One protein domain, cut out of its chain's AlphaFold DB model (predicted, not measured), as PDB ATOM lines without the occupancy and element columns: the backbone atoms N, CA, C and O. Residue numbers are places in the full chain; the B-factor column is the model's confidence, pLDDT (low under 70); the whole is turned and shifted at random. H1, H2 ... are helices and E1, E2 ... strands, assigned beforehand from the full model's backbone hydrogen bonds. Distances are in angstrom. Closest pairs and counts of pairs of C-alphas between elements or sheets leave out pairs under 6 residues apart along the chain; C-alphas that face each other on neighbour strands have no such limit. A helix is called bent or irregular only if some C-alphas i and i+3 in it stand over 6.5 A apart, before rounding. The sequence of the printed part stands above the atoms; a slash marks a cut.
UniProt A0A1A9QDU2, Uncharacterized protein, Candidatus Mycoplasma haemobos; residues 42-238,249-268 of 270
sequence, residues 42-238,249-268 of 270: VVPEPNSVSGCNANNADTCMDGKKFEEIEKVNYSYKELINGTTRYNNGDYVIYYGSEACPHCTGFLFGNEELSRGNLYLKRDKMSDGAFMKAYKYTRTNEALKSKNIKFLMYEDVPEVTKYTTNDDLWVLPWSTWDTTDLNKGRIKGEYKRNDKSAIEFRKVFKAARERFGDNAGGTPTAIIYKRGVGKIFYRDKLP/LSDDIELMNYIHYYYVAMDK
ATOM      1  N   VAL A  42     254.015 231.481 279.761       86.81
ATOM      2  CA  VAL A  42     252.662 230.994 279.453       86.81
ATOM      3  C   VAL A  42     252.666 229.473 279.497       86.81
ATOM      4  O   VAL A  42     253.425 228.858 278.760       86.81
ATOM      5  N   VAL A  43     251.793 228.850 280.290       85.19
ATOM      6  CA  VAL A  43     251.555 227.403 280.165       85.19
ATOM      7  C   VAL A  43     250.988 227.135 278.763       85.19
ATOM      8  O   VAL A  43     249.930 227.691 278.444       85.19
ATOM      9  N   PRO A  44     251.660 226.334 277.912       78.19
ATOM     10  CA  PRO A  44     251.236 226.149 276.530       78.19
ATOM     11  C   PRO A  44     249.828 225.569 276.434       78.19
ATOM     12  O   PRO A  44     249.476 224.630 277.151       78.19
ATOM     13  N   GLU A  45     249.029 226.113 275.517       76.56
ATOM     14  CA  GLU A  45     247.682 225.607 275.259       76.56
ATOM     15  C   GLU A  45     247.712 224.191 274.683       76.56
ATOM     16  O   GLU A  45     248.649 223.845 273.949       76.56
ATOM     17  N   PRO A  46     246.650 223.394 274.898       67.19
ATOM     18  CA  PRO A  46     246.480 222.136 274.196       67.19
ATOM     19  C   PRO A  46     246.622 222.345 272.684       67.19
ATOM     20  O   PRO A  46     245.990 223.228 272.106       67.19
ATOM     21  N   ASN A  47     247.433 221.508 272.048       68.12
ATOM     22  CA  ASN A  47     247.770 221.497 270.623       68.12
ATOM     23  C   ASN A  47     248.683 222.638 270.136       68.12
ATOM     24  O   ASN A  47     248.992 222.685 268.948       68.12
ATOM     25  N   SER A  48     249.147 223.531 271.021       67.50
ATOM     26  CA  SER A  48     250.176 224.531 270.672       67.50
ATOM     27  C   SER A  48     251.597 223.950 270.662       67.50
ATOM     28  O   SER A  48     252.494 224.509 270.038       67.50
ATOM     29  N   VAL A  49     251.783 222.794 271.306       66.38
ATOM     30  CA  VAL A  49     253.036 222.036 271.359       66.38
ATOM     31  C   VAL A  49     252.757 220.608 270.899       66.38
ATOM     32  O   VAL A  49     251.751 220.007 271.287       66.38
ATOM     33  N   SER A  50     253.645 220.054 270.070       62.41
ATOM     34  CA  SER A  50     253.527 218.673 269.588       62.41
ATOM     35  C   SER A  50     253.442 217.697 270.767       62.41
ATOM     36  O   SER A  50     254.317 217.686 271.630       62.41
ATOM     37  N   GLY A  51     252.375 216.895 270.816       63.59
ATOM     38  CA  GLY A  51     252.143 215.910 271.879       63.59
ATOM     39  C   GLY A  51     251.399 216.421 273.121       63.59
ATOM     40  O   GLY A  51     251.100 215.610 273.995       63.59
ATOM     41  N   CYS A  52     251.047 217.709 273.188       67.75
ATOM     42  CA  CYS A  52     250.218 218.308 274.242       67.75
ATOM     43  C   CYS A  52     248.779 218.486 273.733       67.75
ATOM     44  O   CYS A  52     248.550 219.115 272.707       67.75
ATOM     45  N   ASN A  53     247.794 217.933 274.433       69.81
ATOM     46  CA  ASN A  53     246.359 218.068 274.194       69.81
ATOM     47  C   ASN A  53     245.606 218.108 275.541       69.81
ATOM     48  O   ASN A  53     246.196 217.973 276.609       69.81
ATOM     49  N   ALA A  54     244.287 218.322 275.520       67.38
ATOM     50  CA  ALA A  54     243.518 218.520 276.754       67.38
ATOM     51  C   ALA A  54     243.477 217.264 277.651       67.38
ATOM     52  O   ALA A  54     243.384 217.376 278.874       67.38
ATOM     53  N   ASN A  55     243.571 216.073 277.054       68.56
ATOM     54  CA  ASN A  55     243.520 214.794 277.761       68.56
ATOM     55  C   ASN A  55     244.876 214.414 278.374       68.56
ATOM     56  O   ASN A  55     244.899 213.716 279.390       68.56
ATOM     57  N   ASN A  56     245.975 214.917 277.807       68.00
ATOM     58  CA  ASN A  56     247.342 214.730 278.292       68.00
ATOM     59  C   ASN A  56     248.024 216.071 278.630       68.00
ATOM     60  O   ASN A  56     249.198 216.268 278.345       68.00
ATOM     61  N   ALA A  57     247.284 217.007 279.235       67.06
ATOM     62  CA  ALA A  57     247.778 218.342 279.593       67.06
ATOM     63  C   ALA A  57     249.033 218.332 280.496       67.06
ATOM     64  O   ALA A  57     249.778 219.306 280.562       67.06
ATOM     65  N   ASP A  58     249.268 217.212 281.172       64.38
ATOM     66  CA  ASP A  58     250.481 216.858 281.897       64.38
ATOM     67  C   ASP A  58     251.749 216.906 281.028       64.38
ATOM     68  O   ASP A  58     252.801 217.322 281.504       64.38
ATOM     69  N   THR A  59     251.651 216.587 279.736       64.56
ATOM     70  CA  THR A  59     252.776 216.672 278.792       64.56
ATOM     71  C   THR A  59     253.055 218.100 278.324       64.56
ATOM     72  O   THR A  59     254.100 218.352 277.723       64.56
ATOM     73  N   CYS A  60     252.148 219.050 278.595       63.75
ATOM     74  CA  CYS A  60     252.323 220.454 278.223       63.75
ATOM     75  C   CYS A  60     253.381 221.161 279.084       63.75
ATOM     76  O   CYS A  60     253.907 222.186 278.658       63.75
ATOM     77  N   MET A  61     253.702 220.624 280.269       66.50
ATOM     78  CA  MET A  61     254.776 221.123 281.131       66.50
ATOM     79  C   MET A  61     255.633 219.978 281.674       66.50
ATOM     80  O   MET A  61     255.389 219.443 282.754       66.50
ATOM     81  N   ASP A  62     256.686 219.652 280.931       62.66
ATOM     82  CA  ASP A  62     257.853 218.961 281.475       62.66
ATOM     83  C   ASP A  62     258.676 219.990 282.268       62.66
ATOM     84  O   ASP A  62     259.104 221.005 281.711       62.66
ATOM     85  N   GLY A  63     258.895 219.761 283.566       58.84
ATOM     86  CA  GLY A  63     259.645 220.696 284.410       58.84
ATOM     87  C   GLY A  63     261.108 220.851 283.991       58.84
ATOM     88  O   GLY A  63     261.732 221.860 284.318       58.84
ATOM     89  N   LYS A  64     261.648 219.922 283.186       58.81
ATOM     90  CA  LYS A  64     262.957 220.077 282.525       58.81
ATOM     91  C   LYS A  64     262.954 221.129 281.414       58.81
ATOM     92  O   LYS A  64     264.017 221.627 281.060       58.81
ATOM     93  N   LYS A  65     261.783 221.480 280.876       62.12
ATOM     94  CA  LYS A  65     261.616 222.407 279.745       62.12
ATOM     95  C   LYS A  65     260.953 223.719 280.134       62.12
ATOM     96  O   LYS A  65     260.717 224.555 279.269       62.12
ATOM     97  N   PHE A  66     260.669 223.934 281.421       68.75
ATOM     98  CA  PHE A  66     260.017 225.158 281.884       68.75
ATOM     99  C   PHE A  66     260.764 226.427 281.438       68.75
ATOM    100  O   PHE A  66     260.139 227.403 281.028       68.75
ATOM    101  N   GLU A  67     262.100 226.413 281.455       69.75
ATOM    102  CA  GLU A  67     262.906 227.563 281.030       69.75
ATOM    103  C   GLU A  67     262.807 227.865 279.528       69.75
ATOM    104  O   GLU A  67     262.973 229.025 279.145       69.75
ATOM    105  N   GLU A  68     262.483 226.857 278.714       68.94
ATOM    106  CA  GLU A  68     262.337 226.932 277.253       68.94
ATOM    107  C   GLU A  68     260.955 227.459 276.825       68.94
ATOM    108  O   GLU A  68     260.748 227.786 275.656       68.94
ATOM    109  N   ILE A  69     260.004 227.559 277.761       74.75
ATOM    110  CA  ILE A  69     258.652 228.050 277.492       74.75
ATOM    111  C   ILE A  69     258.676 229.549 277.174       74.75
ATOM    112  O   ILE A  69     259.387 230.340 277.806       74.75
ATOM    113  N   GLU A  70     257.832 229.948 276.217       76.00
ATOM    114  CA  GLU A  70     257.677 231.338 275.806       76.00
ATOM    115  C   GLU A  70     257.318 232.241 276.998       76.00
ATOM    116  O   GLU A  70     256.390 231.992 277.781       76.00
ATOM    117  N   LYS A  71     258.064 233.338 277.112       83.12
ATOM    118  CA  LYS A  71     257.735 234.421 278.032       83.12
ATOM    119  C   LYS A  71     256.474 235.133 277.554       83.12
ATOM    120  O   LYS A  71     256.290 235.364 276.365       83.12
ATOM    121  N   VAL A  72     255.622 235.544 278.486       86.12
ATOM    122  CA  VAL A  72     254.442 236.345 278.148       86.12
ATOM    123  C   VAL A  72     254.907 237.658 277.526       86.12
ATOM    124  O   VAL A  72     255.708 238.355 278.137       86.12
ATOM    125  N   ASN A  73     254.341 238.056 276.385       84.00
ATOM    126  CA  ASN A  73     254.603 239.355 275.745       84.00
ATOM    127  C   ASN A  73     253.878 240.534 276.442       84.00
ATOM    128  O   ASN A  73     253.403 241.459 275.791       84.00
ATOM    129  N   TYR A  74     253.763 240.482 277.773       87.38
ATOM    130  CA  TYR A  74     253.217 241.522 278.653       87.38
ATOM    131  C   TYR A  74     254.071 241.621 279.915       87.38
ATOM    132  O   TYR A  74     254.567 240.611 280.425       87.38
ATOM    133  N   SER A  75     254.247 242.830 280.446       89.06
ATOM    134  CA  SER A  75     255.046 243.009 281.658       89.06
ATOM    135  C   SER A  75     254.393 242.278 282.838       89.06
ATOM    136  O   SER A  75     253.171 242.308 283.007       89.06
ATOM    137  N   TYR A  76     255.197 241.646 283.702       87.88
ATOM    138  CA  TYR A  76     254.648 240.989 284.895       87.88
ATOM    139  C   TYR A  76     253.907 241.990 285.793       87.88
ATOM    140  O   TYR A  76     252.946 241.619 286.453       87.88
ATOM    141  N   LYS A  77     254.314 243.266 285.794       90.06
ATOM    142  CA  LYS A  77     253.674 244.336 286.566       90.06
ATOM    143  C   LYS A  77     252.302 244.688 285.997       90.06
ATOM    144  O   LYS A  77     251.371 244.903 286.764       90.06
ATOM    145  N   GLU A  78     252.142 244.704 284.673       92.19
ATOM    146  CA  GLU A  78     250.831 244.900 284.039       92.19
ATOM    147  C   GLU A  78     249.879 243.740 284.349       92.19
ATOM    148  O   GLU A  78     248.714 243.964 284.675       92.19
ATOM    149  N   LEU A  79     250.391 242.511 284.291       93.19
ATOM    150  CA  LEU A  79     249.639 241.297 284.609       93.19
ATOM    151  C   LEU A  79     249.245 241.251 286.093       93.19
ATOM    152  O   LEU A  79     248.093 240.998 286.422       93.19
ATOM    153  N   ILE A  80     250.159 241.581 287.008       92.62
ATOM    154  CA  ILE A  80     249.856 241.665 288.447       92.62
ATOM    155  C   ILE A  80     248.876 242.804 288.763       92.62
ATOM    156  O   ILE A  80     248.087 242.712 289.697       92.62
ATOM    157  N   ASN A  81     248.871 243.879 287.980       92.12
ATOM    158  CA  ASN A  81     247.884 244.942 288.147       92.12
ATOM    159  C   ASN A  81     246.510 244.600 287.556       92.12
ATOM    160  O   ASN A  81     245.588 245.407 287.686       92.12
ATOM    161  N   GLY A  82     246.342 243.418 286.957       92.88
ATOM    162  CA  GLY A  82     245.062 242.980 286.419       92.88
ATOM    163  C   GLY A  82     244.720 243.625 285.082       92.88
ATOM    164  O   GLY A  82     243.557 243.935 284.829       92.88
ATOM    165  N   THR A  83     245.710 243.863 284.213       93.88
ATOM    166  CA  THR A  83     245.443 244.400 282.870       93.88
ATOM    167  C   THR A  83     244.423 243.537 282.125       93.88
ATOM    168  O   THR A  83     244.563 242.314 282.054       93.88
ATOM    169  N   THR A  84     243.405 244.172 281.541       95.44
ATOM    170  CA  THR A  84     242.417 243.501 280.681       95.44
ATOM    171  C   THR A  84     242.904 243.338 279.245       95.44
ATOM    172  O   THR A  84     242.318 242.581 278.478       95.44
ATOM    173  N   ARG A  85     243.999 244.016 278.870       93.81
ATOM    174  CA  ARG A  85     244.591 243.921 277.524       93.81
ATOM    175  C   ARG A  85     245.137 242.525 277.237       93.81
ATOM    176  O   ARG A  85     245.092 242.071 276.099       93.81
ATOM    177  N   TYR A  86     245.617 241.838 278.270       91.75
ATOM    178  CA  TYR A  86     245.999 240.440 278.168       91.75
ATOM    179  C   TYR A  86     244.792 239.544 278.447       91.75
ATOM    180  O   TYR A  86     244.248 239.555 279.550       91.75
ATOM    181  N   ASN A  87     244.385 238.772 277.437       93.12
ATOM    182  CA  ASN A  87     243.326 237.763 277.523       93.12
ATOM    183  C   ASN A  87     242.036 238.254 278.211       93.12
ATOM    184  O   ASN A  87     241.504 237.578 279.086       93.12
ATOM    185  N   ASN A  88     241.570 239.463 277.876       94.94
ATOM    186  CA  ASN A  88     240.391 240.101 278.483       94.94
ATOM    187  C   ASN A  88     240.444 240.227 280.020       94.94
ATOM    188  O   ASN A  88     239.426 240.487 280.659       94.94
ATOM    189  N   GLY A  89     241.625 240.079 280.631       93.94
ATOM    190  CA  GLY A  89     241.789 240.078 282.080       93.94
ATOM    191  C   GLY A  89     241.478 238.739 282.752       93.94
ATOM    192  O   GLY A  89     241.298 238.732 283.968       93.94
ATOM    193  N   ASP A  90     241.389 237.646 281.989       96.38
ATOM    194  CA  ASP A  90     241.058 236.307 282.481       96.38
ATOM    195  C   ASP A  90     242.297 235.400 282.480       96.38
ATOM    196  O   ASP A  90     242.672 234.809 281.465       96.38
ATOM    197  N   TYR A  91     242.980 235.300 283.617       96.00
ATOM    198  CA  TYR A  91     244.174 234.465 283.751       96.00
ATOM    199  C   TYR A  91     244.470 234.093 285.202       96.00
ATOM    200  O   TYR A  91     244.011 234.740 286.140       96.00
ATOM    201  N   VAL A  92     245.281 233.057 285.387       95.06
ATOM    202  CA  VAL A  92     245.832 232.631 286.673       95.06
ATOM    203  C   VAL A  92     247.336 232.848 286.643       95.06
ATOM    204  O   VAL A  92     248.006 232.381 285.727       95.06
ATOM    205  N   ILE A  93     247.871 233.547 287.640       93.25
ATOM    206  CA  ILE A  93     249.314 233.710 287.838       93.25
ATOM    207  C   ILE A  93     249.731 232.861 289.025       93.25
ATOM    208  O   ILE A  93     249.231 233.086 290.121       93.25
ATOM    209  N   TYR A  94     250.686 231.962 288.832       89.31
ATOM    210  CA  TYR A  94     251.459 231.376 289.916       89.31
ATOM    211  C   TYR A  94     252.847 232.014 289.971       89.31
ATOM    212  O   TYR A  94     253.518 232.175 288.947       89.31
ATOM    213  N   TYR A  95     253.296 232.343 291.180       84.06
ATOM    214  CA  TYR A  95     254.708 232.567 291.445       84.06
ATOM    215  C   TYR A  95     255.142 231.880 292.739       84.06
ATOM    216  O   TYR A  95     254.440 231.904 293.755       84.06
ATOM    217  N   GLY A  96     256.326 231.278 292.697       78.25
ATOM    218  CA  GLY A  96     256.906 230.563 293.826       78.25
ATOM    219  C   GLY A  96     258.395 230.319 293.639       78.25
ATOM    220  O   GLY A  96     258.993 230.761 292.659       78.25
ATOM    221  N   SER A  97     258.990 229.635 294.610       69.94
ATOM    222  CA  SER A  97     260.412 229.302 294.613       69.94
ATOM    223  C   SER A  97     260.603 227.823 294.868       69.94
ATOM    224  O   SER A  97     259.916 227.250 295.712       69.94
ATOM    225  N   GLU A  98     261.578 227.227 294.191       63.25
ATOM    226  CA  GLU A  98     262.009 225.853 294.448       63.25
ATOM    227  C   GLU A  98     262.460 225.683 295.912       63.25
ATOM    228  O   GLU A  98     262.258 224.640 296.520       63.25
ATOM    229  N   ALA A  99     262.971 226.745 296.543       59.03
ATOM    230  CA  ALA A  99     263.367 226.725 297.950       59.03
ATOM    231  C   ALA A  99     262.182 226.657 298.942       59.03
ATOM    232  O   ALA A  99     262.405 226.523 300.143       59.03
ATOM    233  N   CYS A 100     260.933 226.790 298.483       63.81
ATOM    234  CA  CYS A 100     259.730 226.813 299.319       63.81
ATOM    235  C   CYS A 100     259.083 225.414 299.391       63.81
ATOM    236  O   CYS A 100     258.495 224.969 298.405       63.81
ATOM    237  N   PRO A 101     259.088 224.740 300.563       56.47
ATOM    238  CA  PRO A 101     258.560 223.375 300.691       56.47
ATOM    239  C   PRO A 101     257.083 223.229 300.293       56.47
ATOM    240  O   PRO A 101     256.686 222.214 299.730       56.47
ATOM    241  N   HIS A 102     256.264 224.252 300.552       61.53
ATOM    242  CA  HIS A 102     254.853 224.268 300.145       61.53
ATOM    243  C   HIS A 102     254.671 224.493 298.634       61.53
ATOM    244  O   HIS A 102     253.719 223.999 298.041       61.53
ATOM    245  N   CYS A 103     255.599 225.204 297.994       68.25
ATOM    246  CA  CYS A 103     255.588 225.467 296.556       68.25
ATOM    247  C   CYS A 103     255.902 224.194 295.772       68.25
ATOM    248  O   CYS A 103     255.324 223.949 294.716       68.25
ATOM    249  N   THR A 104     256.750 223.346 296.351       61.47
ATOM    250  CA  THR A 104     257.055 222.027 295.826       61.47
ATOM    251  C   THR A 104     255.803 221.148 295.717       61.47
ATOM    252  O   THR A 104     255.510 220.645 294.639       61.47
ATOM    253  N   GLY A 105     255.006 221.010 296.784       63.22
ATOM    254  CA  GLY A 105     253.757 220.231 296.724       63.22
ATOM    255  C   GLY A 105     252.721 220.833 295.763       63.22
ATOM    256  O   GLY A 105     252.027 220.116 295.044       63.22
ATOM    257  N   PHE A 106     252.667 222.165 295.680       74.88
ATOM    258  CA  PHE A 106     251.749 222.876 294.791       74.88
ATOM    259  C   PHE A 106     252.070 222.692 293.297       74.88
ATOM    260  O   PHE A 106     251.150 222.674 292.474       74.88
ATOM    261  N   LEU A 107     253.350 222.536 292.939       75.12
ATOM    262  CA  LEU A 107     253.802 222.334 291.557       75.12
ATOM    263  C   LEU A 107     254.019 220.868 291.175       75.12
ATOM    264  O   LEU A 107     253.680 220.489 290.061       75.12
ATOM    265  N   PHE A 108     254.550 220.047 292.077       68.25
ATOM    266  CA  PHE A 108     254.998 218.680 291.781       68.25
ATOM    267  C   PHE A 108     254.131 217.597 292.454       68.25
ATOM    268  O   PHE A 108     254.286 216.412 292.176       68.25
ATOM    269  N   GLY A 109     253.176 217.970 293.313       69.44
ATOM    270  CA  GLY A 109     252.209 217.036 293.893       69.44
ATOM    271  C   GLY A 109     252.809 216.103 294.950       69.44
ATOM    272  O   GLY A 109     253.357 216.563 295.948       69.44
ATOM    273  N   ASN A 110     252.657 214.787 294.751       57.53
ATOM    274  CA  ASN A 110     252.964 213.733 295.738       57.53
ATOM    275  C   ASN A 110     254.446 213.324 295.796       57.53
ATOM    276  O   ASN A 110     254.772 212.291 296.384       57.53
ATOM    277  N   GLU A 111     255.351 214.058 295.153       55.44
ATOM    278  CA  GLU A 111     256.760 213.693 295.206       55.44
ATOM    279  C   GLU A 111     257.349 213.977 296.595       55.44
ATOM    280  O   GLU A 111     257.368 215.114 297.069       55.44
ATOM    281  N   GLU A 112     257.879 212.934 297.246       49.53
ATOM    282  CA  GLU A 112     258.778 213.081 298.391       49.53
ATOM    283  C   GLU A 112     260.095 213.694 297.908       49.53
ATOM    284  O   GLU A 112     261.080 213.013 297.605       49.53
ATOM    285  N   LEU A 113     260.100 215.015 297.784       46.62
ATOM    286  CA  LEU A 113     261.284 215.757 297.402       46.62
ATOM    287  C   LEU A 113     262.114 215.984 298.664       46.62
ATOM    288  O   LEU A 113     261.763 216.754 299.558       46.62
ATOM    289  N   SER A 114     263.225 215.250 298.758       39.88
ATOM    290  CA  SER A 114     264.238 215.507 299.781       39.88
ATOM    291  C   SER A 114     264.754 216.934 299.596       39.88
ATOM    292  O   SER A 114     265.088 217.337 298.478       39.88
ATOM    293  N   ARG A 115     264.800 217.712 300.689       41.84
ATOM    294  CA  ARG A 115     265.400 219.058 300.702       41.84
ATOM    295  C   ARG A 115     266.774 218.980 300.016       41.84
ATOM    296  O   ARG A 115     267.571 218.129 300.388       41.84
ATOM    297  N   GLY A 116     267.001 219.795 298.984       40.50
ATOM    298  CA  GLY A 116     268.260 219.824 298.222       40.50
ATOM    299  C   GLY A 116     268.327 218.955 296.952       40.50
ATOM    300  O   GLY A 116     269.226 219.165 296.145       40.50
ATOM    301  N   ASN A 117     267.371 218.049 296.698       38.91
ATOM    302  CA  ASN A 117     267.360 217.171 295.506       38.91
ATOM    303  C   ASN A 117     266.393 217.611 294.385       38.91
ATOM    304  O   ASN A 117     266.139 216.859 293.442       38.91
ATOM    305  N   LEU A 118     265.857 218.830 294.462       45.53
ATOM    306  CA  LEU A 118     264.816 219.336 293.555       45.53
ATOM    307  C   LEU A 118     265.275 219.483 292.090       45.53
ATOM    308  O   LEU A 118     264.467 219.370 291.170       45.53
ATOM    309  N   TYR A 119     266.587 219.583 291.855       41.94
ATOM    310  CA  TYR A 119     267.163 219.592 290.508       41.94
ATOM    311  C   TYR A 119     266.998 218.257 289.752       41.94
ATOM    312  O   TYR A 119     267.076 218.239 288.526       41.94
ATOM    313  N   LEU A 120     266.794 217.134 290.457       40.56
ATOM    314  CA  LEU A 120     266.958 215.786 289.890       40.56
ATOM    315  C   LEU A 120     265.647 215.051 289.552       40.56
ATOM    316  O   LEU A 120     265.714 214.001 288.914       40.56
ATOM    317  N   LYS A 121     264.469 215.579 289.921       48.41
ATOM    318  CA  LYS A 121     263.157 214.963 289.613       48.41
ATOM    319  C   LYS A 121     262.101 215.960 289.117       48.41
ATOM    320  O   LYS A 121     260.934 215.882 289.464       48.41
ATOM    321  N   ARG A 122     262.475 216.888 288.235       56.16
ATOM    322  CA  ARG A 122     261.532 217.845 287.610       56.16
ATOM    323  C   ARG A 122     260.605 217.227 286.555       56.16
ATOM    324  O   ARG A 122     259.938 217.944 285.816       56.16
ATOM    325  N   ASP A 123     260.561 215.906 286.467       52.22
ATOM    326  CA  ASP A 123     260.014 215.189 285.317       52.22
ATOM    327  C   ASP A 123     258.480 215.288 285.241       52.22
ATOM    328  O   ASP A 123     257.899 214.896 284.229       52.22
ATOM    329  N   LYS A 124     257.813 215.797 286.294       56.81
ATOM    330  CA  LYS A 124     256.349 215.796 286.427       56.81
ATOM    331  C   LYS A 124     255.778 217.001 287.186       56.81
ATOM    332  O   LYS A 124     255.055 216.848 288.168       56.81
ATOM    333  N   MET A 125     255.988 218.221 286.680       64.25
ATOM    334  CA  MET A 125     255.141 219.367 287.090       64.25
ATOM    335  C   MET A 125     253.642 219.118 286.828       64.25
ATOM    336  O   MET A 125     252.784 219.849 287.313       64.25
ATOM    337  N   SER A 126     253.315 218.077 286.060       64.44
ATOM    338  CA  SER A 126     251.970 217.634 285.717       64.44
ATOM    339  C   SER A 126     251.024 217.366 286.888       64.44
ATOM    340  O   SER A 126     249.812 217.500 286.716       64.44
ATOM    341  N   ASP A 127     251.548 216.976 288.053       72.06
ATOM    342  CA  ASP A 127     250.736 216.365 289.114       72.06
ATOM    343  C   ASP A 127     250.440 217.317 290.289       72.06
ATOM    344  O   ASP A 127     249.668 216.969 291.193       72.06
ATOM    345  N   GLY A 128     250.996 218.532 290.266       78.81
ATOM    346  CA  GLY A 128     250.720 219.578 291.250       78.81
ATOM    347  C   GLY A 128     249.335 220.214 291.122       78.81
ATOM    348  O   GLY A 128     248.665 220.135 290.088       78.81
ATOM    349  N   ALA A 129     248.916 220.909 292.181       83.62
ATOM    350  CA  ALA A 129     247.661 221.656 292.241       83.62
ATOM    351  C   ALA A 129     247.485 222.628 291.067       83.62
ATOM    352  O   ALA A 129     246.405 222.687 290.476       83.62
ATOM    353  N   PHE A 130     248.551 223.334 290.678       86.69
ATOM    354  CA  PHE A 130     248.505 224.283 289.566       86.69
ATOM    355  C   PHE A 130     248.162 223.611 288.229       86.69
ATOM    356  O   PHE A 130     247.253 224.057 287.525       86.69
ATOM    357  N   MET A 131     248.842 222.509 287.895       84.50
ATOM    358  CA  MET A 131     248.632 221.802 286.627       84.50
ATOM    359  C   MET A 131     247.339 220.990 286.608       84.50
ATOM    360  O   MET A 131     246.661 220.937 285.578       84.50
ATOM    361  N   LYS A 132     246.917 220.443 287.751       86.25
ATOM    362  CA  LYS A 132     245.586 219.841 287.896       86.25
ATOM    363  C   LYS A 132     244.477 220.865 287.679       86.25
ATOM    364  O   LYS A 132     243.535 220.588 286.937       86.25
ATOM    365  N   ALA A 133     244.613 222.066 288.242       90.44
ATOM    366  CA  ALA A 133     243.675 223.154 288.000       90.44
ATOM    367  C   ALA A 133     243.666 223.592 286.530       90.44
ATOM    368  O   ALA A 133     242.591 223.749 285.951       90.44
ATOM    369  N   TYR A 134     244.835 223.707 285.895       90.06
ATOM    370  CA  TYR A 134     244.937 223.952 284.456       90.06
ATOM    371  C   TYR A 134     244.161 222.902 283.649       90.06
ATOM    372  O   TYR A 134     243.239 223.262 282.911       90.06
ATOM    373  N   LYS A 135     244.450 221.609 283.856       87.69
ATOM    374  CA  LYS A 135     243.752 220.491 283.201       87.69
ATOM    375  C   LYS A 135     242.243 220.574 283.415       87.69
ATOM    376  O   LYS A 135     241.483 220.465 282.456       87.69
ATOM    377  N   TYR A 136     241.813 220.847 284.643       90.69
ATOM    378  CA  TYR A 136     240.405 221.012 284.984       90.69
ATOM    379  C   TYR A 136     239.731 222.142 284.197       90.69
ATOM    380  O   TYR A 136     238.646 221.938 283.658       90.69
ATOM    381  N   THR A 137     240.371 223.308 284.036       92.00
ATOM    382  CA  THR A 137     239.791 224.393 283.217       92.00
ATOM    383  C   THR A 137     239.647 224.030 281.739       92.00
ATOM    384  O   THR A 137     238.812 224.611 281.048       92.00
ATOM    385  N   ARG A 138     240.452 223.086 281.236       89.69
ATOM    386  CA  ARG A 138     240.432 222.645 279.833       89.69
ATOM    387  C   ARG A 138     239.415 221.534 279.569       89.69
ATOM    388  O   ARG A 138     238.920 221.433 278.447       89.69
ATOM    389  N   THR A 139     239.092 220.729 280.578       89.00
ATOM    390  CA  THR A 139     238.159 219.597 280.463       89.00
ATOM    391  C   THR A 139     236.765 219.888 281.018       89.00
ATOM    392  O   THR A 139     235.810 219.226 280.625       89.00
ATOM    393  N   ASN A 140     236.611 220.875 281.902       92.25
ATOM    394  CA  ASN A 140     235.312 221.260 282.441       92.25
ATOM    395  C   ASN A 140     234.540 222.167 281.465       92.25
ATOM    396  O   ASN A 140     234.978 223.278 281.169       92.25
ATOM    397  N   GLU A 141     233.353 221.739 281.029       90.81
ATOM    398  CA  GLU A 141     232.536 222.452 280.030       90.81
ATOM    399  C   GLU A 141     232.185 223.902 280.416       90.81
ATOM    400  O   GLU A 141     232.185 224.793 279.564       90.81
ATOM    401  N   ALA A 142     231.951 224.183 281.703       91.00
ATOM    402  CA  ALA A 142     231.605 225.532 282.159       91.00
ATOM    403  C   ALA A 142     232.802 226.501 282.122       91.00
ATOM    404  O   ALA A 142     232.617 227.707 281.946       91.00
ATOM    405  N   LEU A 143     234.022 225.983 282.282       92.19
ATOM    406  CA  LEU A 143     235.256 226.773 282.320       92.19
ATOM    407  C   LEU A 143     235.980 226.825 280.975       92.19
ATOM    408  O   LEU A 143     236.644 227.816 280.684       92.19
ATOM    409  N   LYS A 144     235.820 225.807 280.129       89.31
ATOM    410  CA  LYS A 144     236.488 225.711 278.826       89.31
ATOM    411  C   LYS A 144     236.194 226.917 277.933       89.31
ATOM    412  O   LYS A 144     237.097 227.466 277.307       89.31
ATOM    413  N   SER A 145     234.944 227.384 277.940       88.62
ATOM    414  CA  SER A 145     234.507 228.576 277.196       88.62
ATOM    415  C   SER A 145     235.108 229.891 277.705       88.62
ATOM    416  O   SER A 145     235.075 230.891 276.992       88.62
ATOM    417  N   LYS A 146     235.678 229.910 278.917       90.00
ATOM    418  CA  LYS A 146     236.283 231.105 279.521       90.00
ATOM    419  C   LYS A 146     237.711 231.363 279.029       90.00
ATOM    420  O   LYS A 146     238.236 232.434 279.293       90.00
ATOM    421  N   ASN A 147     238.335 230.409 278.324       88.38
ATOM    422  CA  ASN A 147     239.678 230.545 277.738       88.38
ATOM    423  C   ASN A 147     240.725 231.119 278.722       88.38
ATOM    424  O   ASN A 147     241.511 232.002 278.384       88.38
ATOM    425  N   ILE A 148     240.707 230.647 279.972       93.81
ATOM    426  CA  ILE A 148     241.533 231.179 281.066       93.81
ATOM    427  C   ILE A 148     243.005 230.845 280.805       93.81
ATOM    428  O   ILE A 148     243.334 229.662 280.684       93.81
ATOM    429  N   LYS A 149     243.899 231.839 280.750       93.06
ATOM    430  CA  LYS A 149     245.349 231.598 280.579       93.06
ATOM    431  C   LYS A 149     246.019 231.261 281.907       93.06
ATOM    432  O   LYS A 149     245.679 231.845 282.927       93.06
ATOM    433  N   PHE A 150     246.991 230.354 281.892       92.44
ATOM    434  CA  PHE A 150     247.806 230.023 283.063       92.44
ATOM    435  C   PHE A 150     249.223 230.545 282.846       92.44
ATOM    436  O   PHE A 150     249.830 230.299 281.805       92.44
ATOM    437  N   LEU A 151     249.720 231.299 283.820       91.75
ATOM    438  CA  LEU A 151     251.003 231.986 283.790       91.75
ATOM    439  C   LEU A 151     251.832 231.568 284.996       91.75
ATOM    440  O   LEU A 151     251.307 231.489 286.106       91.75
ATOM    441  N   MET A 152     253.129 231.357 284.796       87.25
ATOM    442  CA  MET A 152     254.015 230.878 285.849       87.25
ATOM    443  C   MET A 152     255.350 231.616 285.869       87.25
ATOM    444  O   MET A 152     255.974 231.846 284.833       87.25
ATOM    445  N   TYR A 153     255.809 231.943 287.072       84.75
ATOM    446  CA  TYR A 153     257.205 232.243 287.358       84.75
ATOM    447  C   TYR A 153     257.687 231.345 288.497       84.75
ATOM    448  O   TYR A 153     257.103 231.341 289.579       84.75
ATOM    449  N   GLU A 154     258.761 230.605 288.261       76.00
ATOM    450  CA  GLU A 154     259.425 229.811 289.287       76.00
ATOM    451  C   GLU A 154     260.851 230.317 289.462       76.00
ATOM    452  O   GLU A 154     261.603 230.467 288.497       76.00
ATOM    453  N   ASP A 155     261.192 230.602 290.709       74.12
ATOM    454  CA  ASP A 155     262.540 230.936 291.123       74.12
ATOM    455  C   ASP A 155     263.391 229.667 291.268       74.12
ATOM    456  O   ASP A 155     263.301 228.963 292.278       74.12
ATOM    457  N   VAL A 156     264.207 229.397 290.247       68.94
ATOM    458  CA  VAL A 156     265.187 228.299 290.204       68.94
ATOM    459  C   VAL A 156     266.574 228.812 290.604       68.94
ATOM    460  O   VAL A 156     267.076 229.728 289.947       68.94
ATOM    461  N   PRO A 157     267.226 228.259 291.639       62.91
ATOM    462  CA  PRO A 157     268.554 228.716 292.044       62.91
ATOM    463  C   PRO A 157     269.626 228.333 291.027       62.91
ATOM    464  O   PRO A 157     269.670 227.203 290.547       62.91
ATOM    465  N   GLU A 158     270.527 229.267 290.725       59.53
ATOM    466  CA  GLU A 158     271.666 228.997 289.846       59.53
ATOM    467  C   GLU A 158     272.602 227.948 290.467       59.53
ATOM    468  O   GLU A 158     273.056 228.095 291.607       59.53
ATOM    469  N   VAL A 159     272.950 226.909 289.700       54.06
ATOM    470  CA  VAL A 159     273.968 225.922 290.091       54.06
ATOM    471  C   VAL A 159     275.342 226.597 290.076       54.06
ATOM    472  O   VAL A 159     275.983 226.724 289.035       54.06
ATOM    473  N   THR A 160     275.820 227.043 291.233       49.28
ATOM    474  CA  THR A 160     277.219 227.462 291.417       49.28
ATOM    475  C   THR A 160     278.061 226.287 291.925       49.28
ATOM    476  O   THR A 160     277.542 225.347 292.516       49.28
ATOM    477  N   LYS A 161     279.389 226.318 291.743       41.00
ATOM    478  CA  LYS A 161     280.311 225.243 292.189       41.00
ATOM    479  C   LYS A 161     280.260 224.911 293.698       41.00
ATOM    480  O   LYS A 161     280.917 223.965 294.116       41.00
ATOM    481  N   TYR A 162     279.503 225.666 294.496       41.69
ATOM    482  CA  TYR A 162     279.360 225.517 295.946       41.69
ATOM    483  C   TYR A 162     277.915 225.191 296.395       41.69
ATOM    484  O   TYR A 162     277.633 225.223 297.590       41.69
ATOM    485  N   THR A 163     276.987 224.869 295.477       43.62
ATOM    486  CA  THR A 163     275.547 224.675 295.776       43.62
ATOM    487  C   THR A 163     275.165 223.370 296.474       43.62
ATOM    488  O   THR A 163     273.982 223.143 296.708       43.62
ATOM    489  N   THR A 164     276.121 222.513 296.829       41.72
ATOM    490  CA  THR A 164     275.856 221.286 297.602       41.72
ATOM    491  C   THR A 164     275.819 221.504 299.114       41.72
ATOM    492  O   THR A 164     275.579 220.549 299.842       41.72
ATOM    493  N   ASN A 165     276.058 222.725 299.607       39.72
ATOM    494  CA  ASN A 165     275.824 223.029 301.017       39.72
ATOM    495  C   ASN A 165     274.349 223.386 301.238       39.72
ATOM    496  O   ASN A 165     273.845 224.364 300.679       39.72
ATOM    497  N   ASP A 166     273.693 222.614 302.105       42.41
ATOM    498  CA  ASP A 166     272.304 222.782 302.567       42.41
ATOM    499  C   ASP A 166     271.987 224.197 303.105       42.41
ATOM    500  O   ASP A 166     270.824 224.585 303.215       42.41
ATOM    501  N   ASP A 167     273.016 225.004 303.380       41.69
ATOM    502  CA  ASP A 167     272.942 226.370 303.909       41.69
ATOM    503  C   ASP A 167     272.420 227.429 302.911       41.69
ATOM    504  O   ASP A 167     272.149 228.565 303.303       41.69
ATOM    505  N   LEU A 168     272.271 227.103 301.619       42.97
ATOM    506  CA  LEU A 168     272.010 228.090 300.551       42.97
ATOM    507  C   LEU A 168     270.526 228.263 300.158       42.97
ATOM    508  O   LEU A 168     270.219 229.013 299.226       42.97
ATOM    509  N   TRP A 169     269.584 227.625 300.857       46.91
ATOM    510  CA  TRP A 169     268.189 227.487 300.396       46.91
ATOM    511  C   TRP A 169     267.166 228.233 301.254       46.91
ATOM    512  O   TRP A 169     266.178 227.660 301.703       46.91
ATOM    513  N   VAL A 170     267.392 229.516 301.535       45.09
ATOM    514  CA  VAL A 170     266.515 230.268 302.447       45.09
ATOM    515  C   VAL A 170     266.267 231.685 301.895       45.09
ATOM    516  O   VAL A 170     267.098 232.571 302.013       45.09
ATOM    517  N   LEU A 171     265.136 231.919 301.223       43.72
ATOM    518  CA  LEU A 171     264.656 233.282 300.925       43.72
ATOM    519  C   LEU A 171     264.314 234.007 302.249       43.72
ATOM    520  O   LEU A 171     264.174 233.349 303.268       43.72
ATOM    521  N   PRO A 172     264.195 235.342 302.322       40.94
ATOM    522  CA  PRO A 172     263.890 236.010 303.591       40.94
ATOM    523  C   PRO A 172     262.452 235.686 304.050       40.94
ATOM    524  O   PRO A 172     261.493 236.310 303.606       40.94
ATOM    525  N   TRP A 173     262.311 234.675 304.918       48.47
ATOM    526  CA  TRP A 173     261.039 234.079 305.368       48.47
ATOM    527  C   TRP A 173     260.341 234.808 306.529       48.47
ATOM    528  O   TRP A 173     259.307 234.341 306.999       48.47
ATOM    529  N   SER A 174     260.882 235.911 307.049       39.16
ATOM    530  CA  SER A 174     260.406 236.535 308.300       39.16
ATOM    531  C   SER A 174     259.006 237.154 308.235       39.16
ATOM    532  O   SER A 174     258.458 237.533 309.265       39.16
ATOM    533  N   THR A 175     258.402 237.227 307.047       42.38
ATOM    534  CA  THR A 175     257.044 237.751 306.843       42.38
ATOM    535  C   THR A 175     255.996 236.678 306.548       42.38
ATOM    536  O   THR A 175     254.867 237.029 306.223       42.38
ATOM    537  N   TRP A 176     256.349 235.389 306.577       45.12
ATOM    538  CA  TRP A 176     255.409 234.297 306.293       45.12
ATOM    539  C   TRP A 176     254.980 233.625 307.594       45.12
ATOM    540  O   TRP A 176     255.821 233.331 308.444       45.12
ATOM    541  N   ASP A 177     253.674 233.392 307.746       37.09
ATOM    542  CA  ASP A 177     253.114 232.753 308.935       37.09
ATOM    543  C   ASP A 177     253.844 231.432 309.233       37.09
ATOM    544  O   ASP A 177     254.006 230.542 308.399       37.09
ATOM    545  N   THR A 178     254.375 231.397 310.444       40.75
ATOM    546  CA  THR A 178     255.485 230.590 310.932       40.75
ATOM    547  C   THR A 178     255.179 229.101 311.082       40.75
ATOM    548  O   THR A 178     254.316 228.736 311.880       40.75
ATOM    549  N   THR A 179     256.022 228.237 310.504       42.84
ATOM    550  CA  THR A 179     256.122 226.833 310.965       42.84
ATOM    551  C   THR A 179     257.558 226.323 311.103       42.84
ATOM    552  O   THR A 179     257.821 225.514 311.993       42.84
ATOM    553  N   ASP A 180     258.511 226.822 310.306       37.31
ATOM    554  CA  ASP A 180     259.900 226.325 310.331       37.31
ATOM    555  C   ASP A 180     260.882 227.191 311.141       37.31
ATOM    556  O   ASP A 180     261.790 226.642 311.771       37.31
ATOM    557  N   LEU A 181     260.667 228.510 311.238       36.06
ATOM    558  CA  LEU A 181     261.475 229.399 312.094       36.06
ATOM    559  C   LEU A 181     261.314 229.065 313.590       36.06
ATOM    560  O   LEU A 181     262.291 229.045 314.336       36.06
ATOM    561  N   ASN A 182     260.103 228.685 314.016       36.09
ATOM    562  CA  ASN A 182     259.798 228.353 315.415       36.09
ATOM    563  C   ASN A 182     260.333 226.978 315.858       36.09
ATOM    564  O   ASN A 182     260.326 226.675 317.047       36.09
ATOM    565  N   LYS A 183     260.818 226.143 314.927       39.31
ATOM    566  CA  LYS A 183     261.423 224.834 315.237       39.31
ATOM    567  C   LYS A 183     262.939 224.904 315.449       39.31
ATOM    568  O   LYS A 183     263.573 223.862 315.593       39.31
ATOM    569  N   GLY A 184     263.536 226.103 315.440       32.25
ATOM    570  CA  GLY A 184     264.955 226.311 315.756       32.25
ATOM    571  C   GLY A 184     265.942 225.687 314.762       32.25
ATOM    572  O   GLY A 184     267.119 225.549 315.082       32.25
ATOM    573  N   ARG A 185     265.483 225.292 313.566       35.91
ATOM    574  CA  ARG A 185     266.298 224.569 312.572       35.91
ATOM    575  C   ARG A 185     267.102 225.472 311.628       35.91
ATOM    576  O   ARG A 185     267.971 224.960 310.939       35.91
ATOM    577  N   ILE A 186     266.835 226.781 311.581       39.38
ATOM    578  CA  ILE A 186     267.487 227.720 310.652       39.38
ATOM    579  C   ILE A 186     267.871 228.996 311.416       39.38
ATOM    580  O   ILE A 186     267.012 229.641 312.016       39.38
ATOM    581  N   LYS A 187     269.162 229.358 311.416       37.50
ATOM    582  CA  LYS A 187     269.671 230.617 311.991       37.50
ATOM    583  C   LYS A 187     269.668 231.722 310.923       37.50
ATOM    584  O   LYS A 187     270.466 231.666 309.995       37.50
ATOM    585  N   GLY A 188     268.852 232.759 311.118       41.84
ATOM    586  CA  GLY A 188     268.904 234.021 310.361       41.84
ATOM    587  C   GLY A 188     268.089 234.069 309.058       41.84
ATOM    588  O   GLY A 188     267.605 233.059 308.557       41.84
ATOM    589  N   GLU A 189     267.932 235.283 308.519       45.59
ATOM    590  CA  GLU A 189     267.387 235.534 307.179       45.59
ATOM    591  C   GLU A 189     268.509 235.408 306.146       45.59
ATOM    592  O   GLU A 189     269.348 236.302 306.012       45.59
ATOM    593  N   TYR A 190     268.543 234.315 305.393       45.91
ATOM    594  CA  TYR A 190     269.426 234.242 304.236       45.91
ATOM    595  C   TYR A 190     268.822 235.057 303.075       45.91
ATOM    596  O   TYR A 190     267.606 235.169 302.901       45.91
ATOM    597  N   LYS A 191     269.688 235.714 302.299       51.38
ATOM    598  CA  LYS A 191     269.313 236.502 301.119       51.38
ATOM    599  C   LYS A 191     270.097 235.974 299.926       51.38
ATOM    600  O   LYS A 191     271.281 236.257 299.788       51.38
ATOM    601  N   ARG A 192     269.419 235.245 299.043       59.38
ATOM    602  CA  ARG A 192     269.981 234.786 297.761       59.38
ATOM    603  C   ARG A 192     270.092 235.948 296.764       59.38
ATOM    604  O   ARG A 192     269.162 236.743 296.685       59.38
ATOM    605  N   ASN A 193     271.198 236.101 296.042       63.12
ATOM    606  CA  ASN A 193     271.432 237.255 295.148       63.12
ATOM    607  C   ASN A 193     271.730 236.864 293.694       63.12
ATOM    608  O   ASN A 193     272.141 237.713 292.909       63.12
ATOM    609  N   ASP A 194     271.520 235.601 293.331       67.25
ATOM    610  CA  ASP A 194     271.497 235.160 291.936       67.25
ATOM    611  C   ASP A 194     270.366 235.842 291.153       67.25
ATOM    612  O   ASP A 194     269.435 236.432 291.723       67.25
ATOM    613  N   LYS A 195     270.446 235.761 289.822       75.25
ATOM    614  CA  LYS A 195     269.519 236.454 288.926       75.25
ATOM    615  C   LYS A 195     268.069 236.046 289.179       75.25
ATOM    616  O   LYS A 195     267.199 236.917 289.218       75.25
ATOM    617  N   SER A 196     267.832 234.756 289.396       73.81
ATOM    618  CA  SER A 196     266.506 234.188 289.649       73.81
ATOM    619  C   SER A 196     265.889 234.775 290.923       73.81
ATOM    620  O   SER A 196     264.813 235.370 290.884       73.81
ATOM    621  N   ALA A 197     266.642 234.807 292.027       71.38
ATOM    622  CA  ALA A 197     266.159 235.393 293.281       71.38
ATOM    623  C   ALA A 197     265.846 236.895 293.163       71.38
ATOM    624  O   ALA A 197     264.906 237.406 293.783       71.38
ATOM    625  N   ILE A 198     266.647 237.634 292.389       73.56
ATOM    626  CA  ILE A 198     266.417 239.059 292.125       73.56
ATOM    627  C   ILE A 198     265.136 239.254 291.308       73.56
ATOM    628  O   ILE A 198     264.341 240.142 291.618       73.56
ATOM    629  N   GLU A 199     264.921 238.443 290.276       79.06
ATOM    630  CA  GLU A 199     263.719 238.478 289.442       79.06
ATOM    631  C   GLU A 199     262.461 238.072 290.228       79.06
ATOM    632  O   GLU A 199     261.451 238.775 290.159       79.06
ATOM    633  N   PHE A 200     262.543 237.053 291.084       79.56
ATOM    634  CA  PHE A 200     261.468 236.673 292.000       79.56
ATOM    635  C   PHE A 200     261.029 237.835 292.889       79.56
ATOM    636  O   PHE A 200     259.840 238.147 292.985       79.56
ATOM    637  N   ARG A 201     261.987 238.541 293.506       77.19
ATOM    638  CA  ARG A 201     261.689 239.710 294.350       77.19
ATOM    639  C   ARG A 201     260.975 240.812 293.584       77.19
ATOM    640  O   ARG A 201     260.173 241.519 294.185       77.19
ATOM    641  N   LYS A 202     261.241 240.974 292.285       81.94
ATOM    642  CA  LYS A 202     260.538 241.953 291.444       81.94
ATOM    643  C   LYS A 202     259.064 241.580 291.273       81.94
ATOM    644  O   LYS A 202     258.207 242.445 291.455       81.94
ATOM    645  N   VAL A 203     258.772 240.307 290.992       84.12
ATOM    646  CA  VAL A 203     257.399 239.773 290.898       84.12
ATOM    647  C   VAL A 203     256.683 239.904 292.244       84.12
ATOM    648  O   VAL A 203     255.608 240.498 292.321       84.12
ATOM    649  N   PHE A 204     257.316 239.434 293.320       80.62
ATOM    650  CA  PHE A 204     256.769 239.494 294.673       80.62
ATOM    651  C   PHE A 204     256.501 240.932 295.131       80.62
ATOM    652  O   PHE A 204     255.427 241.231 295.649       80.62
ATOM    653  N   LYS A 205     257.443 241.854 294.892       80.81
ATOM    654  CA  LYS A 205     257.281 243.275 295.222       80.81
ATOM    655  C   LYS A 205     256.078 243.879 294.505       80.81
ATOM    656  O   LYS A 205     255.285 244.549 295.154       80.81
ATOM    657  N   ALA A 206     255.899 243.611 293.212       86.06
ATOM    658  CA  ALA A 206     254.727 244.100 292.486       86.06
ATOM    659  C   ALA A 206     253.414 243.526 293.047       86.06
ATOM    660  O   ALA A 206     252.428 244.251 293.169       86.06
ATOM    661  N   ALA A 207     253.390 242.249 293.449       85.88
ATOM    662  CA  ALA A 207     252.215 241.663 294.095       85.88
ATOM    663  C   ALA A 207     251.912 242.333 295.446       85.88
ATOM    664  O   ALA A 207     250.762 242.670 295.725       85.88
ATOM    665  N   ARG A 208     252.942 242.602 296.252       83.62
ATOM    666  CA  ARG A 208     252.832 243.346 297.517       83.62
ATOM    667  C   ARG A 208     252.362 244.787 297.314       83.62
ATOM    668  O   ARG A 208     251.524 245.253 298.075       83.62
ATOM    669  N   GLU A 209     252.847 245.477 296.286       86.25
ATOM    670  CA  GLU A 209     252.386 246.826 295.929       86.25
ATOM    671  C   GLU A 209     250.892 246.838 295.567       86.25
ATOM    672  O   GLU A 209     250.176 247.767 295.937       86.25
ATOM    673  N   ARG A 210     250.400 245.797 294.880       89.56
ATOM    674  CA  ARG A 210     249.004 245.717 294.429       89.56
ATOM    675  C   ARG A 210     248.023 245.218 295.491       89.56
ATOM    676  O   ARG A 210     246.882 245.691 295.524       89.56
ATOM    677  N   PHE A 211     248.420 244.227 296.282       86.75
ATOM    678  CA  PHE A 211     247.534 243.484 297.186       86.75
ATOM    679  C   PHE A 211     247.884 243.655 298.670       86.75
ATOM    680  O   PHE A 211     247.202 243.095 299.528       86.75
ATOM    681  N   GLY A 212     248.928 244.421 298.992       83.12
ATOM    682  CA  GLY A 212     249.359 244.657 300.366       83.12
ATOM    683  C   GLY A 212     249.722 243.357 301.079       83.12
ATOM    684  O   GLY A 212     250.427 242.500 300.533       83.12
ATOM    685  N   ASP A 213     249.217 243.204 302.302       76.19
ATOM    686  CA  ASP A 213     249.512 242.046 303.145       76.19
ATOM    687  C   ASP A 213     248.929 240.724 302.643       76.19
ATOM    688  O   ASP A 213     249.482 239.664 302.937       76.19
ATOM    689  N   ASN A 214     247.914 240.772 301.774       73.38
ATOM    690  CA  ASN A 214     247.312 239.567 301.209       73.38
ATOM    691  C   ASN A 214     248.278 238.811 300.282       73.38
ATOM    692  O   ASN A 214     248.135 237.605 300.129       73.38
ATOM    693  N   ALA A 215     249.299 239.466 299.717       73.25
ATOM    694  CA  ALA A 215     250.365 238.801 298.957       73.25
ATOM    695  C   ALA A 215     251.501 238.246 299.851       73.25
ATOM    696  O   ALA A 215     252.591 237.963 299.367       73.25
ATOM    697  N   GLY A 216     251.288 238.125 301.168       56.25
ATOM    698  CA  GLY A 216     252.296 237.769 302.177       56.25
ATOM    699  C   GLY A 216     252.672 236.284 302.319       56.25
ATOM    700  O   GLY A 216     253.003 235.861 303.421       56.25
ATOM    701  N   GLY A 217     252.642 235.467 301.262       56.41
ATOM    702  CA  GLY A 217     253.104 234.071 301.332       56.41
ATOM    703  C   GLY A 217     253.396 233.457 299.966       56.41
ATOM    704  O   GLY A 217     252.982 233.995 298.943       56.41
ATOM    705  N   THR A 218     254.101 232.325 299.926       54.38
ATOM    706  CA  THR A 218     254.132 231.460 298.736       54.38
ATOM    707  C   THR A 218     253.787 230.017 299.112       54.38
ATOM    708  O   THR A 218     254.166 229.595 300.206       54.38
ATOM    709  N   PRO A 219     253.139 229.244 298.226       54.16
ATOM    710  CA  PRO A 219     252.780 229.594 296.850       54.16
ATOM    711  C   PRO A 219     251.667 230.643 296.801       54.16
ATOM    712  O   PRO A 219     250.718 230.582 297.577       54.16
ATOM    713  N   THR A 220     251.790 231.622 295.903       70.69
ATOM    714  CA  THR A 220     250.674 232.526 295.616       70.69
ATOM    715  C   THR A 220     250.191 232.252 294.204       70.69
ATOM    716  O   THR A 220     250.884 232.532 293.225       70.69
ATOM    717  N   ALA A 221     248.974 231.717 294.116       87.69
ATOM    718  CA  ALA A 221     248.171 231.796 292.911       87.69
ATOM    719  C   ALA A 221     247.269 233.034 292.998       87.69
ATOM    720  O   ALA A 221     246.568 233.236 293.992       87.69
ATOM    721  N   ILE A 222     247.272 233.861 291.957       92.12
ATOM    722  CA  ILE A 222     246.336 234.973 291.790       92.12
ATOM    723  C   ILE A 222     245.421 234.645 290.620       92.12
ATOM    724  O   ILE A 222     245.892 234.440 289.502       92.12
ATOM    725  N   ILE A 223     244.117 234.613 290.873       94.12
ATOM    726  CA  ILE A 223     243.095 234.352 289.866       94.12
ATOM    727  C   ILE A 223     242.492 235.693 289.439       94.12
ATOM    728  O   ILE A 223     241.929 236.409 290.265       94.12
ATOM    729  N   TYR A 224     242.592 236.035 288.157       95.81
ATOM    730  CA  TYR A 224     242.031 237.256 287.580       95.81
ATOM    731  C   TYR A 224     240.788 236.953 286.776       95.81
ATOM    732  O   TYR A 224     240.829 236.135 285.870       95.81
ATOM    733  N   LYS A 225     239.704 237.664 287.063       94.69
ATOM    734  CA  LYS A 225     238.493 237.646 286.248       94.69
ATOM    735  C   LYS A 225     238.194 239.060 285.795       94.69
ATOM    736  O   LYS A 225     237.932 239.922 286.637       94.69
ATOM    737  N   ARG A 226     238.245 239.312 284.488       95.19
ATOM    738  CA  ARG A 226     238.082 240.646 283.886       95.19
ATOM    739  C   ARG A 226     238.971 241.704 284.558       95.19
ATOM    740  O   ARG A 226     238.532 242.814 284.844       95.19
ATOM    741  N   GLY A 227     240.210 241.326 284.878       93.50
ATOM    742  CA  GLY A 227     241.200 242.191 285.527       93.50
ATOM    743  C   GLY A 227     241.053 242.328 287.047       93.50
ATOM    744  O   GLY A 227     241.908 242.920 287.704       93.50
ATOM    745  N   VAL A 228     240.021 241.737 287.651       94.06
ATOM    746  CA  VAL A 228     239.865 241.709 289.109       94.06
ATOM    747  C   VAL A 228     240.601 240.492 289.665       94.06
ATOM    748  O   VAL A 228     240.144 239.358 289.516       94.06
ATOM    749  N   GLY A 229     241.751 240.738 290.293       92.56
ATOM    750  CA  GLY A 229     242.585 239.711 290.914       92.56
ATOM    751  C   GLY A 229     242.093 239.298 292.298       92.56
ATOM    752  O   GLY A 229     241.660 240.141 293.088       92.56
ATOM    753  N   LYS A 230     242.184 237.998 292.584       91.12
ATOM    754  CA  LYS A 230     241.929 237.398 293.891       91.12
ATOM    755  C   LYS A 230     243.043 236.424 294.249       91.12
ATOM    756  O   LYS A 230     243.354 235.530 293.464       91.12
ATOM    757  N   ILE A 231     243.629 236.596 295.425       87.31
ATOM    758  CA  ILE A 231     244.700 235.747 295.937       87.31
ATOM    759  C   ILE A 231     244.089 234.490 296.551       87.31
ATOM    760  O   ILE A 231     243.310 234.564 297.504       87.31
ATOM    761  N   PHE A 232     244.466 233.336 296.007       85.19
ATOM    762  CA  PHE A 232     244.095 232.031 296.539       85.19
ATOM    763  C   PHE A 232     244.479 231.917 298.024       85.19
ATOM    764  O   PHE A 232     245.531 232.402 298.432       85.19
ATOM    765  N   TYR A 233     243.604 231.332 298.845       75.81
ATOM    766  CA  TYR A 233     243.706 231.246 300.315       75.81
ATOM    767  C   TYR A 233     243.720 232.552 301.124       75.81
ATOM    768  O   TYR A 233     243.612 232.495 302.349       75.81
ATOM    769  N   ARG A 234     243.823 233.728 300.497       81.38
ATOM    770  CA  ARG A 234     243.903 235.011 301.221       81.38
ATOM    771  C   ARG A 234     242.660 235.863 301.018       81.38
ATOM    772  O   ARG A 234     242.122 236.398 301.984       81.38
ATOM    773  N   ASP A 235     242.153 235.930 299.793       81.69
ATOM    774  CA  ASP A 235     240.899 236.618 299.517       81.69
ATOM    775  C   ASP A 235     239.715 235.658 299.681       81.69
ATOM    776  O   ASP A 235     239.623 234.622 299.028       81.69
ATOM    777  N   LYS A 236     238.761 236.010 300.547       77.56
ATOM    778  CA  LYS A 236     237.500 235.266 300.655       77.56
ATOM    779  C   LYS A 236     236.609 235.596 299.457       77.56
ATOM    780  O   LYS A 236     236.379 236.773 299.162       77.56
ATOM    781  N   LEU A 237     236.068 234.574 298.794       78.81
ATOM    782  CA  LEU A 237     235.022 234.757 297.787       78.81
ATOM    783  C   LEU A 237     233.647 234.706 298.468       78.81
ATOM    784  O   LEU A 237     233.365 233.733 299.171       78.81
ATOM    785  N   PRO A 238     232.788 235.728 298.293       73.44
ATOM    786  CA  PRO A 238     231.449 235.728 298.876       73.44
ATOM    787  C   PRO A 238     230.678 234.477 298.459       73.44
ATOM    788  O   PRO A 238     230.638 234.173 297.275       73.44
ATOM    789  N   LEU A 249     241.371 219.322 302.920       56.97
ATOM    790  CA  LEU A 249     241.271 219.160 301.457       56.97
ATOM    791  C   LEU A 249     242.675 219.381 300.896       56.97
ATOM    792  O   LEU A 249     243.466 220.127 301.468       56.97
ATOM    793  N   SER A 250     243.008 218.700 299.806       74.19
ATOM    794  CA  SER A 250     244.273 218.912 299.110       74.19
ATOM    795  C   SER A 250     244.222 220.193 298.265       74.19
ATOM    796  O   SER A 250     243.171 220.540 297.718       74.19
ATOM    797  N   ASP A 251     245.363 220.882 298.133       75.44
ATOM    798  CA  ASP A 251     245.488 222.167 297.417       75.44
ATOM    799  C   ASP A 251     244.942 222.134 295.980       75.44
ATOM    800  O   ASP A 251     244.477 223.148 295.457       75.44
ATOM    801  N   ASP A 252     244.980 220.971 295.328       80.25
ATOM    802  CA  ASP A 252     244.440 220.775 293.986       80.25
ATOM    803  C   ASP A 252     242.913 220.926 293.946       80.25
ATOM    804  O   ASP A 252     242.392 221.675 293.117       80.25
ATOM    805  N   ILE A 253     242.192 220.269 294.856       81.38
ATOM    806  CA  ILE A 253     240.732 220.367 294.979       81.38
ATOM    807  C   ILE A 253     240.330 221.804 295.307       81.38
ATOM    808  O   ILE A 253     239.393 222.347 294.717       81.38
ATOM    809  N   GLU A 254     241.057 222.430 296.225       83.44
ATOM    810  CA  GLU A 254     240.785 223.788 296.682       83.44
ATOM    811  C   GLU A 254     240.954 224.819 295.561       83.44
ATOM    812  O   GLU A 254     240.046 225.619 295.311       83.44
ATOM    813  N   LEU A 255     242.064 224.763 294.818       88.38
ATOM    814  CA  LEU A 255     242.314 225.675 293.704       88.38
ATOM    815  C   LEU A 255     241.299 225.488 292.570       88.38
ATOM    816  O   LEU A 255     240.795 226.475 292.025       88.38
ATOM    817  N   MET A 256     240.957 224.239 292.233       90.31
ATOM    818  CA  MET A 256     239.926 223.933 291.235       90.31
ATOM    819  C   MET A 256     238.572 224.537 291.623       90.31
ATOM    820  O   MET A 256     237.946 225.215 290.805       90.31
ATOM    821  N   ASN A 257     238.144 224.345 292.873       87.75
ATOM    822  CA  ASN A 257     236.885 224.889 293.381       87.75
ATOM    823  C   ASN A 257     236.890 226.418 293.394       87.75
ATOM    824  O   ASN A 257     235.903 227.038 292.996       87.75
ATOM    825  N   TYR A 258     238.003 227.030 293.802       90.06
ATOM    826  CA  TYR A 258     238.153 228.480 293.831       90.06
ATOM    827  C   TYR A 258     238.016 229.089 292.430       90.06
ATOM    828  O   TYR A 258     237.232 230.019 292.229       90.06
ATOM    829  N   ILE A 259     238.725 228.533 291.440       93.19
ATOM    830  CA  ILE A 259     238.637 228.964 290.037       93.19
ATOM    831  C   ILE A 259     237.218 228.754 289.506       93.19
ATOM    832  O   ILE A 259     236.637 229.681 288.937       93.19
ATOM    833  N   HIS A 260     236.637 227.569 289.719       92.38
ATOM    834  CA  HIS A 260     235.279 227.273 289.273       92.38
ATOM    835  C   HIS A 260     234.289 228.298 289.821       92.38
ATOM    836  O   HIS A 260     233.526 228.904 289.069       92.38
ATOM    837  N   TYR A 261     234.317 228.525 291.129       89.94
ATOM    838  CA  TYR A 261     233.399 229.442 291.778       89.94
ATOM    839  C   TYR A 261     233.568 230.868 291.258       89.94
ATOM    840  O   TYR A 261     232.583 231.524 290.903       89.94
ATOM    841  N   TYR A 262     234.813 231.335 291.156       91.31
ATOM    842  CA  TYR A 262     235.080 232.704 290.749       91.31
ATOM    843  C   TYR A 262     234.606 232.982 289.321       91.31
ATOM    844  O   TYR A 262     233.951 233.997 289.073       91.31
ATOM    845  N   TYR A 263     234.850 232.063 288.386       92.56
ATOM    846  CA  TYR A 263     234.463 232.242 286.986       92.56
ATOM    847  C   TYR A 263     233.015 231.874 286.675       92.56
ATOM    848  O   TYR A 263     232.431 232.495 285.795       92.56
ATOM    849  N   VAL A 264     232.427 230.895 287.363       89.25
ATOM    850  CA  VAL A 264     231.113 230.342 286.996       89.25
ATOM    851  C   VAL A 264     230.029 230.763 287.978       89.25
ATOM    852  O   VAL A 264     228.990 231.274 287.567       89.25
ATOM    853  N   ALA A 265     230.245 230.568 289.279       81.31
ATOM    854  CA  ALA A 265     229.202 230.808 290.275       81.31
ATOM    855  C   ALA A 265     228.941 232.306 290.476       81.31
ATOM    856  O   ALA A 265     227.791 232.738 290.466       81.31
ATOM    857  N   MET A 266     229.997 233.121 290.557       77.88
ATOM    858  CA  MET A 266     229.850 234.577 290.690       77.88
ATOM    859  C   MET A 266     229.354 235.277 289.413       77.88
ATOM    860  O   MET A 266     228.928 236.427 289.491       77.88
ATOM    861  N   ASP A 267     229.404 234.626 288.243       71.06
ATOM    862  CA  ASP A 267     228.769 235.154 287.020       71.06
ATOM    863  C   ASP A 267     227.240 235.119 287.102       71.06
ATOM    864  O   ASP A 267     226.590 235.925 286.456       71.06
ATOM    865  N   LYS A 268     226.664 234.209 287.897       60.22
ATOM    866  CA  LYS A 268     225.206 234.090 288.062       60.22
ATOM    867  C   LYS A 268     224.631 235.025 289.130       60.22
ATOM    868  O   LYS A 268     223.417 235.106 289.262       60.22
TER     869      LYS A 268
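Overview. This is residues 42 to 238 and 249 to 268 of the 270 residues of an uncharacterized protein of Candidatus Mycoplasma haemobos (UniProt A0A1A9QDU2). A sheet of four strands forms the core, with H3 and H5 over one face and the kinked H7 over the other; H8 packs on H5, the short H6 sits at the corner where H5 ends and touches H8, while H1 and H4 lie beyond the sheet. A long loop, residues 156 to 194, runs from E2 to H7, 13 to 28 A from the mean of the C-alphas. The printed part has 217 residues with eight named helices and four named strands, which follow along the chain in the order H1 H2 E1 H3 H4 H5 H6 E2 H7 E3 E4 H8; the mixed sheet runs E2 E1 E3 E4. The class is mixed, helices and strands, with 98 residues, under half, in named elements. The whole is compact, with a radius of gyration of the C-alphas of 17.1 A and spans of 50 by 39 by 35 A.

Along the chain. H1 is residues 57 to 60, its first C-alpha at (247.778, 218.342, 279.593), and H2 76 to 80. E1, 91 to 97, is 20.2 A long. H3 is 101 to 108, H4 122 to 127, H5 129 to 139, 15.3 A, and H6 141 to 144. E2, 149 to 155, is 20.2 A. H7, 195 to 215, spans 21.7 A, with a kink of 90 degrees near residue 209. E3 is 220 to 225, 16.2 A, and E4 228 to 231. H8, 251 to 265, 19.8 A, ends at C-alpha 265, (229.202, 230.808, 290.275). H4 and H7 are irregular: C-alphas 123 and 126 are 8.4 A apart, 210 and 213 9.5 A. H8 is neither bent nor irregular, but only just: C-alphas 262 and 265 are 6.2 A apart.

Arrangement. E2 and E1 are parallel, N 151 to O 92 2.8 A; with H3 to H6 between them they form a strand-helix-strand unit. E1 and E3 are antiparallel, N 93 to O 222 2.9 A. E3 and E4 form a hairpin, N 230 to O 223 2.8 A. H3 and H5 are on the same face, at heights over the sheet of 8.5 A and 10.1 A; H7 is on the opposite face, at 9.0 A. H2 and H8 only graze the sheet. H5, the hub, touches H8, closest C-alphas Ala 129 and Asp 252, 3.8 A, at a steep tilt of 42 degrees, the same way. H1 touches H4, C-alphas Asp 58 and Ser 126 closest, 4.2 A. Every O i to N i+4 pair is within hydrogen-bond range in H2, H5 and H8, 3 of 4 in H3, 14 of 17 in H7 and 0 of 2 in H4, whose O i to N i+3 count is 0 of 3; H1 and H6 are too short for such a pair.

Size, cuts and confidence. The C-alphas farthest apart, Lys 161 and Lys 268, are 56.0 A apart. Residues 239 to 248 are not printed, with 19.4 A between C-alphas 238 and 249. The links H1 to H2, H3 to H4 and E2 to H7 are long. The mean pLDDT of the printed part is 71.6; 96 residues are under 70, among them 156 to 194.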